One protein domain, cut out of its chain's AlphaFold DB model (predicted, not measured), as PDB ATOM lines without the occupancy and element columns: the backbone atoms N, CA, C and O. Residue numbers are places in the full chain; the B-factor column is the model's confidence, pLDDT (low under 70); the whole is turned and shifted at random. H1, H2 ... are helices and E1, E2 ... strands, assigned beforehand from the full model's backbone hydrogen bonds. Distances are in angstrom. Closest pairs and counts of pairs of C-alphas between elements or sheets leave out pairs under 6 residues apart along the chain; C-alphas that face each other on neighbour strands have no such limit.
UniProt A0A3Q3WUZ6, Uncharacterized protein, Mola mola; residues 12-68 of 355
ATOM      1  N   TRP A  12      98.612 133.383 149.391       44.41
ATOM      2  CA  TRP A  12      98.670 133.614 150.835       44.41
ATOM      3  C   TRP A  12      99.599 132.585 151.484       44.41
ATOM      4  O   TRP A  12      99.363 131.384 151.349       44.41
ATOM      5  N   ASP A  13     100.639 133.050 152.176       47.53
ATOM      6  CA  ASP A  13     101.498 132.202 153.001       47.53
ATOM      7  C   ASP A  13     100.954 132.156 154.445       47.53
ATOM      8  O   ASP A  13     101.027 133.161 155.167       47.53
ATOM      9  N   PRO A  14     100.438 130.998 154.907       47.25
ATOM     10  CA  PRO A  14      99.904 130.837 156.257       47.25
ATOM     11  C   PRO A  14     100.944 131.025 157.365       47.25
ATOM     12  O   PRO A  14     100.574 131.270 158.512       47.25
ATOM     13  N   THR A  15     102.231 130.852 157.054       48.41
ATOM     14  CA  THR A  15     103.314 130.828 158.046       48.41
ATOM     15  C   THR A  15     103.854 132.218 158.361       48.41
ATOM     16  O   THR A  15     104.256 132.482 159.492       48.41
ATOM     17  N   THR A  16     103.804 133.124 157.385       46.22
ATOM     18  CA  THR A  16     104.261 134.514 157.514       46.22
ATOM     19  C   THR A  16     103.110 135.520 157.559       46.22
ATOM     20  O   THR A  16     103.320 136.671 157.936       46.22
ATOM     21  N   ASN A  17     101.884 135.087 157.233       42.28
ATOM     22  CA  ASN A  17     100.703 135.933 157.055       42.28
ATOM     23  C   ASN A  17     100.928 137.050 156.014       42.28
ATOM     24  O   ASN A  17     100.437 138.171 156.161       42.28
ATOM     25  N   ILE A  18     101.704 136.739 154.971       53.00
ATOM     26  CA  ILE A  18     102.055 137.641 153.872       53.00
ATOM     27  C   ILE A  18     101.410 137.125 152.583       53.00
ATOM     28  O   ILE A  18     101.384 135.926 152.303       53.00
ATOM     29  N   PHE A  19     100.882 138.045 151.780       54.59
ATOM     30  CA  PHE A  19     100.500 137.763 150.401       54.59
ATOM     31  C   PHE A  19     101.752 137.785 149.517       54.59
ATOM     32  O   PHE A  19     102.420 138.810 149.409       54.59
ATOM     33  N   SER A  20     102.069 136.657 148.886       58.47
ATOM     34  CA  SER A  20     103.123 136.554 147.881       58.47
ATOM     35  C   SER A  20     102.593 137.016 146.524       58.47
ATOM     36  O   SER A  20     101.590 136.505 146.014       58.47
ATOM     37  N   TYR A  21     103.279 137.995 145.938       70.25
ATOM     38  CA  TYR A  21     102.986 138.550 144.618       70.25
ATOM     39  C   TYR A  21     104.065 138.151 143.608       70.25
ATOM     40  O   TYR A  21     104.551 138.992 142.864       70.25
ATOM     41  N   SER A  22     104.420 136.866 143.564       67.94
ATOM     42  CA  SER A  22     105.547 136.343 142.770       67.94
ATOM     43  C   SER A  22     105.528 136.699 141.278       67.94
ATOM     44  O   SER A  22     106.569 136.763 140.640       67.94
ATOM     45  N   TRP A  23     104.361 136.990 140.699       70.88
ATOM     46  CA  TRP A  23     104.236 137.451 139.310       70.88
ATOM     47  C   TRP A  23     104.724 138.898 139.079       70.88
ATOM     48  O   TRP A  23     104.875 139.310 137.927       70.88
ATOM     49  N   LEU A  24     104.936 139.676 140.147       78.12
ATOM     50  CA  LEU A  24     105.582 140.993 140.120       78.12
ATOM     51  C   LEU A  24     107.102 140.905 140.300       78.12
ATOM     52  O   LEU A  24     107.789 141.878 139.989       78.12
ATOM     53  N   ASP A  25     107.623 139.770 140.773       77.81
ATOM     54  CA  ASP A  25     109.055 139.586 140.996       77.81
ATOM     55  C   ASP A  25     109.785 139.460 139.658       77.81
ATOM     56  O   ASP A  25     109.289 138.813 138.734       77.81
ATOM     57  N   TYR A  26     110.963 140.076 139.553       73.31
ATOM     58  CA  TYR A  26     111.885 139.852 138.438       73.31
ATOM     59  C   TYR A  26     112.696 138.599 138.737       73.31
ATOM     60  O   TYR A  26     113.436 138.567 139.721       73.31
ATOM     61  N   THR A  27     112.517 137.567 137.922       68.31
ATOM     62  CA  THR A  27     113.207 136.286 138.060       68.31
ATOM     63  C   THR A  27     114.167 136.084 136.895       68.31
ATOM     64  O   THR A  27     114.041 136.709 135.842       68.31
ATOM     65  N   ASP A  28     115.108 135.155 137.056       61.72
ATOM     66  CA  ASP A  28     116.061 134.796 135.997       61.72
ATOM     67  C   ASP A  28     115.362 134.277 134.719       61.72
ATOM     68  O   ASP A  28     115.941 134.295 133.632       61.72
ATOM     69  N   GLU A  29     114.101 133.841 134.825       57.19
ATOM     70  CA  GLU A  29     113.285 133.354 133.706       57.19
ATOM     71  C   GLU A  29     112.773 134.472 132.787       57.19
ATOM     72  O   GLU A  29     112.404 134.197 131.644       57.19
ATOM     73  N   ASP A  30     112.774 135.731 133.239       63.22
ATOM     74  CA  ASP A  30     112.305 136.863 132.431       63.22
ATOM     75  C   ASP A  30     113.259 137.205 131.272       63.22
ATOM     76  O   ASP A  30     112.928 138.032 130.420       63.22
ATOM     77  N   GLY A  31     114.439 136.567 131.215       57.16
ATOM     78  CA  GLY A  31     115.470 136.847 130.209       57.16
ATOM     79  C   GLY A  31     116.041 138.263 130.321       57.16
ATOM     80  O   GLY A  31     116.649 138.771 129.378       57.16
ATOM     81  N   ASP A  32     115.806 138.894 131.466       65.00
ATOM     82  CA  ASP A  32     116.212 140.247 131.784       65.00
ATOM     83  C   ASP A  32     117.736 140.279 132.060       65.00
ATOM     84  O   ASP A  32     118.314 139.302 132.556       65.00
ATOM     85  N   PRO A  33     118.439 141.371 131.707       64.62
ATOM     86  CA  PRO A  33     119.890 141.495 131.887       64.62
ATOM     87  C   PRO A  33     120.367 141.301 133.330       64.62
ATOM     88  O   PRO A  33     121.547 141.035 133.560       64.62
ATOM     89  N   GLU A  34     119.454 141.418 134.286       66.31
ATOM     90  CA  GLU A  34     119.619 141.105 135.695       66.31
ATOM     91  C   GLU A  34     120.145 139.672 135.940       66.31
ATOM     92  O   GLU A  34     120.914 139.488 136.875       66.31
ATOM     93  N   ALA A  35     119.874 138.690 135.067       72.12
ATOM     94  CA  ALA A  35     120.410 137.324 135.200       72.12
ATOM     95  C   ALA A  35     121.940 137.231 135.004       72.12
ATOM     96  O   ALA A  35     122.576 136.237 135.363       72.12
ATOM     97  N   ALA A  36     122.564 138.252 134.409       81.88
ATOM     98  CA  ALA A  36     123.998 138.242 134.130       81.88
ATOM     99  C   ALA A  36     124.865 138.554 135.368       81.88
ATOM    100  O   ALA A  36     126.070 138.273 135.365       81.88
ATOM    101  N   CYS A  37     124.269 139.115 136.424       85.12
ATOM    102  CA  CYS A  37     124.963 139.560 137.631       85.12
ATOM    103  C   CYS A  37     124.197 139.157 138.893       85.12
ATOM    104  O   CYS A  37     122.973 139.214 138.936       85.12
ATOM    105  N   ASN A  38     124.908 138.831 139.974       88.44
ATOM    106  CA  ASN A  38     124.254 138.569 141.253       88.44
ATOM    107  C   ASN A  38     123.914 139.891 141.963       88.44
ATOM    108  O   ASN A  38     124.742 140.468 142.671       88.44
ATOM    109  N   CYS A  39     122.674 140.366 141.810       87.62
ATOM    110  CA  CYS A  39     122.224 141.615 142.431       87.62
ATOM    111  C   CYS A  39     122.367 141.622 143.962       87.62
ATOM    112  O   CYS A  39     122.669 142.669 144.531       87.62
ATOM    113  N   SER A  40     122.193 140.480 144.635       90.44
ATOM    114  CA  SER A  40     122.329 140.405 146.098       90.44
ATOM    115  C   SER A  40     123.771 140.648 146.544       90.44
ATOM    116  O   SER A  40     123.994 141.389 147.498       90.44
ATOM    117  N   ALA A  41     124.743 140.080 145.826       92.12
ATOM    118  CA  ALA A  41     126.164 140.301 146.086       92.12
ATOM    119  C   ALA A  41     126.563 141.767 145.826       92.12
ATOM    120  O   ALA A  41     127.229 142.386 146.656       92.12
ATOM    121  N   ILE A  42     126.057 142.370 144.742       91.81
ATOM    122  CA  ILE A  42     126.278 143.795 144.434       91.81
ATOM    123  C   ILE A  42     125.749 144.693 145.561       91.81
ATOM    124  O   ILE A  42     126.446 145.608 145.999       91.81
ATOM    125  N   LEU A  43     124.540 144.429 146.068       90.56
ATOM    126  CA  LEU A  43     123.951 145.198 147.173       90.56
ATOM    127  C   LEU A  43     124.725 145.044 148.491       90.56
ATOM    128  O   LEU A  43     124.694 145.950 149.322       90.56
ATOM    129  N   GLN A  44     125.420 143.922 148.679       95.19
ATOM    130  CA  GLN A  44     126.290 143.669 149.832       95.19
ATOM    131  C   GLN A  44     127.690 144.284 149.679       95.19
ATOM    132  O   GLN A  44     128.461 144.274 150.636       95.19
ATOM    133  N   GLY A  45     128.010 144.860 148.515       93.69
ATOM    134  CA  GLY A  45     129.308 145.476 148.250       93.69
ATOM    135  C   GLY A  45     130.392 144.487 147.819       93.69
ATOM    136  O   GLY A  45     131.572 144.785 147.996       93.69
ATOM    137  N   ASP A  46     130.015 143.326 147.277       96.62
ATOM    138  CA  ASP A  46     130.964 142.359 146.722       96.62
ATOM    139  C   ASP A  46     131.724 142.970 145.537       96.62
ATOM    140  O   ASP A  46     131.150 143.284 144.490       96.62
ATOM    141  N   THR A  47     133.033 143.147 145.708       96.44
ATOM    142  CA  THR A  47     133.897 143.773 144.708       96.44
ATOM    143  C   THR A  47     133.983 142.974 143.412       96.44
ATOM    144  O   THR A  47     134.049 143.583 142.348       96.44
ATOM    145  N   GLU A  48     133.952 141.639 143.473       95.06
ATOM    146  CA  GLU A  48     134.099 140.788 142.286       95.06
ATOM    147  C   GLU A  48     132.868 140.906 141.380       95.06
ATOM    148  O   GLU A  48     132.984 141.147 140.175       95.06
ATOM    149  N   GLU A  49     131.669 140.834 141.962       93.69
ATOM    150  CA  GLU A  49     130.429 141.002 141.199       93.69
ATOM    151  C   GLU A  49     130.228 142.453 140.724       93.69
ATOM    152  O   GLU A  49     129.701 142.665 139.628       93.69
ATOM    153  N   ILE A  50     130.700 143.459 141.475       93.50
ATOM    154  CA  ILE A  50     130.698 144.864 141.026       93.50
ATOM    155  C   ILE A  50     131.621 145.059 139.815       93.50
ATOM    156  O   ILE A  50     131.219 145.694 138.836       93.50
ATOM    157  N   GLU A  51     132.837 144.511 139.843       94.00
ATOM    158  CA  GLU A  51     133.774 144.586 138.717       94.00
ATOM    159  C   GLU A  51     133.233 143.851 137.488       94.00
ATOM    160  O   GLU A  51     133.263 144.385 136.376       94.00
ATOM    161  N   LYS A  52     132.652 142.665 137.682       92.75
ATOM    162  CA  LYS A  52     131.972 141.914 136.624       92.75
ATOM    163  C   LYS A  52     130.834 142.719 135.995       92.75
ATOM    164  O   LYS A  52     130.759 142.798 134.768       92.75
ATOM    165  N   ALA A  53     129.982 143.358 136.800       90.50
ATOM    166  CA  ALA A  53     128.909 144.219 136.304       90.50
ATOM    167  C   ALA A  53     129.455 145.434 135.534       90.50
ATOM    168  O   ALA A  53     128.931 145.793 134.473       90.50
ATOM    169  N   ALA A  54     130.544 146.040 136.019       91.12
ATOM    170  CA  ALA A  54     131.213 147.141 135.333       91.12
ATOM    171  C   ALA A  54     131.755 146.705 133.961       91.12
ATOM    172  O   ALA A  54     131.494 147.378 132.964       91.12
ATOM    173  N   LEU A  55     132.431 145.555 133.875       91.62
ATOM    174  CA  LEU A  55     132.927 144.994 132.613       91.62
ATOM    175  C   LEU A  55     131.787 144.656 131.647       91.62
ATOM    176  O   LEU A  55     131.869 144.960 130.456       91.62
ATOM    177  N   LEU A  56     130.701 144.075 132.157       89.31
ATOM    178  CA  LEU A  56     129.531 143.736 131.357       89.31
ATOM    179  C   LEU A  56     128.884 144.983 130.739       89.31
ATOM    180  O   LEU A  56     128.518 144.963 129.565       89.31
ATOM    181  N   SER A  57     128.828 146.095 131.482       86.56
ATOM    182  CA  SER A  57     128.282 147.370 130.993       86.56
ATOM    183  C   SER A  57     129.061 147.979 129.815       86.56
ATOM    184  O   SER A  57     128.519 148.799 129.075       86.56
ATOM    185  N   LEU A  58     130.314 147.554 129.609       89.62
ATOM    186  CA  LEU A  58     131.153 147.958 128.478       89.62
ATOM    187  C   LEU A  58     130.959 147.058 127.249       89.62
ATOM    188  O   LEU A  58     131.360 147.424 126.141       89.62
ATOM    189  N   SER A  59     130.357 145.880 127.421       89.75
ATOM    190  CA  SER A  59     130.140 144.934 126.332       89.75
ATOM    191  C   SER A  59     129.067 145.449 125.379       89.75
ATOM    192  O   SER A  59     127.904 145.616 125.745       89.75
ATOM    193  N   LYS A  60     129.435 145.631 124.107       87.88
ATOM    194  CA  LYS A  60     128.487 146.016 123.052       87.88
ATOM    195  C   LYS A  60     127.318 145.032 122.945       87.88
ATOM    196  O   LYS A  60     126.185 145.470 122.790       87.88
ATOM    197  N   ALA A  61     127.591 143.730 123.069       86.25
ATOM    198  CA  ALA A  61     126.557 142.700 123.022       86.25
ATOM    199  C   ALA A  61     125.522 142.900 124.136       86.25
ATOM    200  O   ALA A  61     124.327 142.811 123.883       86.25
ATOM    201  N   PHE A  62     125.971 143.249 125.343       85.56
ATOM    202  CA  PHE A  62     125.078 143.540 126.460       85.56
ATOM    203  C   PHE A  62     124.301 144.848 126.251       85.56
ATOM    204  O   PHE A  62     123.098 144.909 126.470       85.56
ATOM    205  N   LEU A  63     124.950 145.901 125.753       84.12
ATOM    206  CA  LEU A  63     124.266 147.166 125.460       84.12
ATOM    207  C   LEU A  63     123.172 147.021 124.389       84.12
ATOM    208  O   LEU A  63     122.162 147.724 124.443       84.12
ATOM    209  N   GLU A  64     123.363 146.126 123.422       84.81
ATOM    210  CA  GLU A  64     122.364 145.831 122.392       84.81
ATOM    211  C   GLU A  64     121.187 145.010 122.933       84.81
ATOM    212  O   GLU A  64     120.058 145.260 122.516       84.81
ATOM    213  N   THR A  65     121.406 144.095 123.886       82.38
ATOM    214  CA  THR A  65     120.320 143.285 124.471       82.38
ATOM    215  C   THR A  65     119.422 144.085 125.404       82.38
ATOM    216  O   THR A  65     118.212 143.873 125.415       82.38
ATOM    217  N   VAL A  66     119.978 145.026 126.172       82.94
ATOM    218  CA  VAL A  66     119.198 145.781 127.167       82.94
ATOM    219  C   VAL A  66     118.387 146.927 126.574       82.94
ATOM    220  O   VAL A  66     117.531 147.482 127.259       82.94
ATOM    221  N   ARG A  67     118.658 147.337 125.333       86.00
ATOM    222  CA  ARG A  67     118.047 148.529 124.741       86.00
ATOM    223  C   ARG A  67     116.651 148.229 124.197       86.00
ATOM    224  O   ARG A  67     116.495 147.461 123.254       86.00
ATOM    225  N   ILE A  68     115.649 148.942 124.708       88.81
ATOM    226  CA  ILE A  68     114.274 148.890 124.194       88.81
ATOM    227  C   ILE A  68     114.024 150.123 123.307       88.81
ATOM    228  O   ILE A  68     114.156 151.246 123.801       88.81
TER     229      ILE A  68
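AT A GLANCE: This is residues 12 to 68 of the 355 residues of an uncharacterized protein of Mola mola (UniProt A0A3Q3WUZ6). This is a small, loose ring of four helices with a long arm reaching away from it: H1, H2, H3 and H4 follow one another round the ring, H3 makes its longest side, and H4 comes back to H1. The arm is the beginning of the printed part, where residues 13 to 19 stick out and a short turn holds E1 at the far end. The printed part has 57 residues, with one named strand and then four named helices in the order E1, H1, H2, H3, H4; its class is mostly helix, and E1 pairs with no named strand. The whole is only just loose, close to extended, with a radius of gyration of the C-alphas of 15.2 A, and it is flat, spanning 46 by 28 by 13 A.

IN THESE COORDINATES: Start at Trp 12 and go on to C-alpha 18 at (102.055, 137.641, 153.872), where E1 begins; it is residues 18 to 20. After residues 21 to 32, which hold no named element, you reach H1, residues 33 to 36, with C-alpha 33 at (119.890, 141.495, 131.887). H2 is residues 39 to 43. Next find H3, residues 47 to 58, the longest helix, 17.0 A from first to last C-alpha. H4, residues 60 to 66, is 10.2 A long and ends with C-alpha 66 at (119.198, 145.781, 127.167).

HOW THE PARTS SIT: Look first at E1, which is apart from H1, H2, H3 and H4; residues 12 to 13 pair with its residues 18 to 19, antiparallel. H1 and H2 meet only through their link. H2 and H3 only just touch, with 3 pairs of C-alphas within 8 A, and touch only at the corner; H3 does so with residues 49 to 50 alone, and the closest C-alphas, those of Ile 42 and Ile 50, are 5.7 A apart. H3 and H4 are close but not clearly touching, their closest C-alphas being those of Leu 56 and Phe 62 at 6.6 A, and they are about perpendicular at 85 degrees. H4 and H1 only just touch, with 3 pairs of C-alphas within 8 A; the closest C-alphas, those of Pro 33 and Val 66, are 6.4 A apart. H1 and H3 are near each other, and H2 and H4 are apart. Every O i to N i+4 pair is within hydrogen-bond range in H2 and H4, 7 of 8 are in H3, and H1 is too short for such a pair.

THE WHOLE: The two C-alphas farthest apart are those of Pro 14 and Lys 60, at 46.4 A. The printed part has no cut; the link from E1 to H1 is long, with 12 residues, and the other links are tight. The mean pLDDT of the printed part is 77.4, and you will find values under 70 at residues 12 to 20, residue 22 and residues 27 to 34.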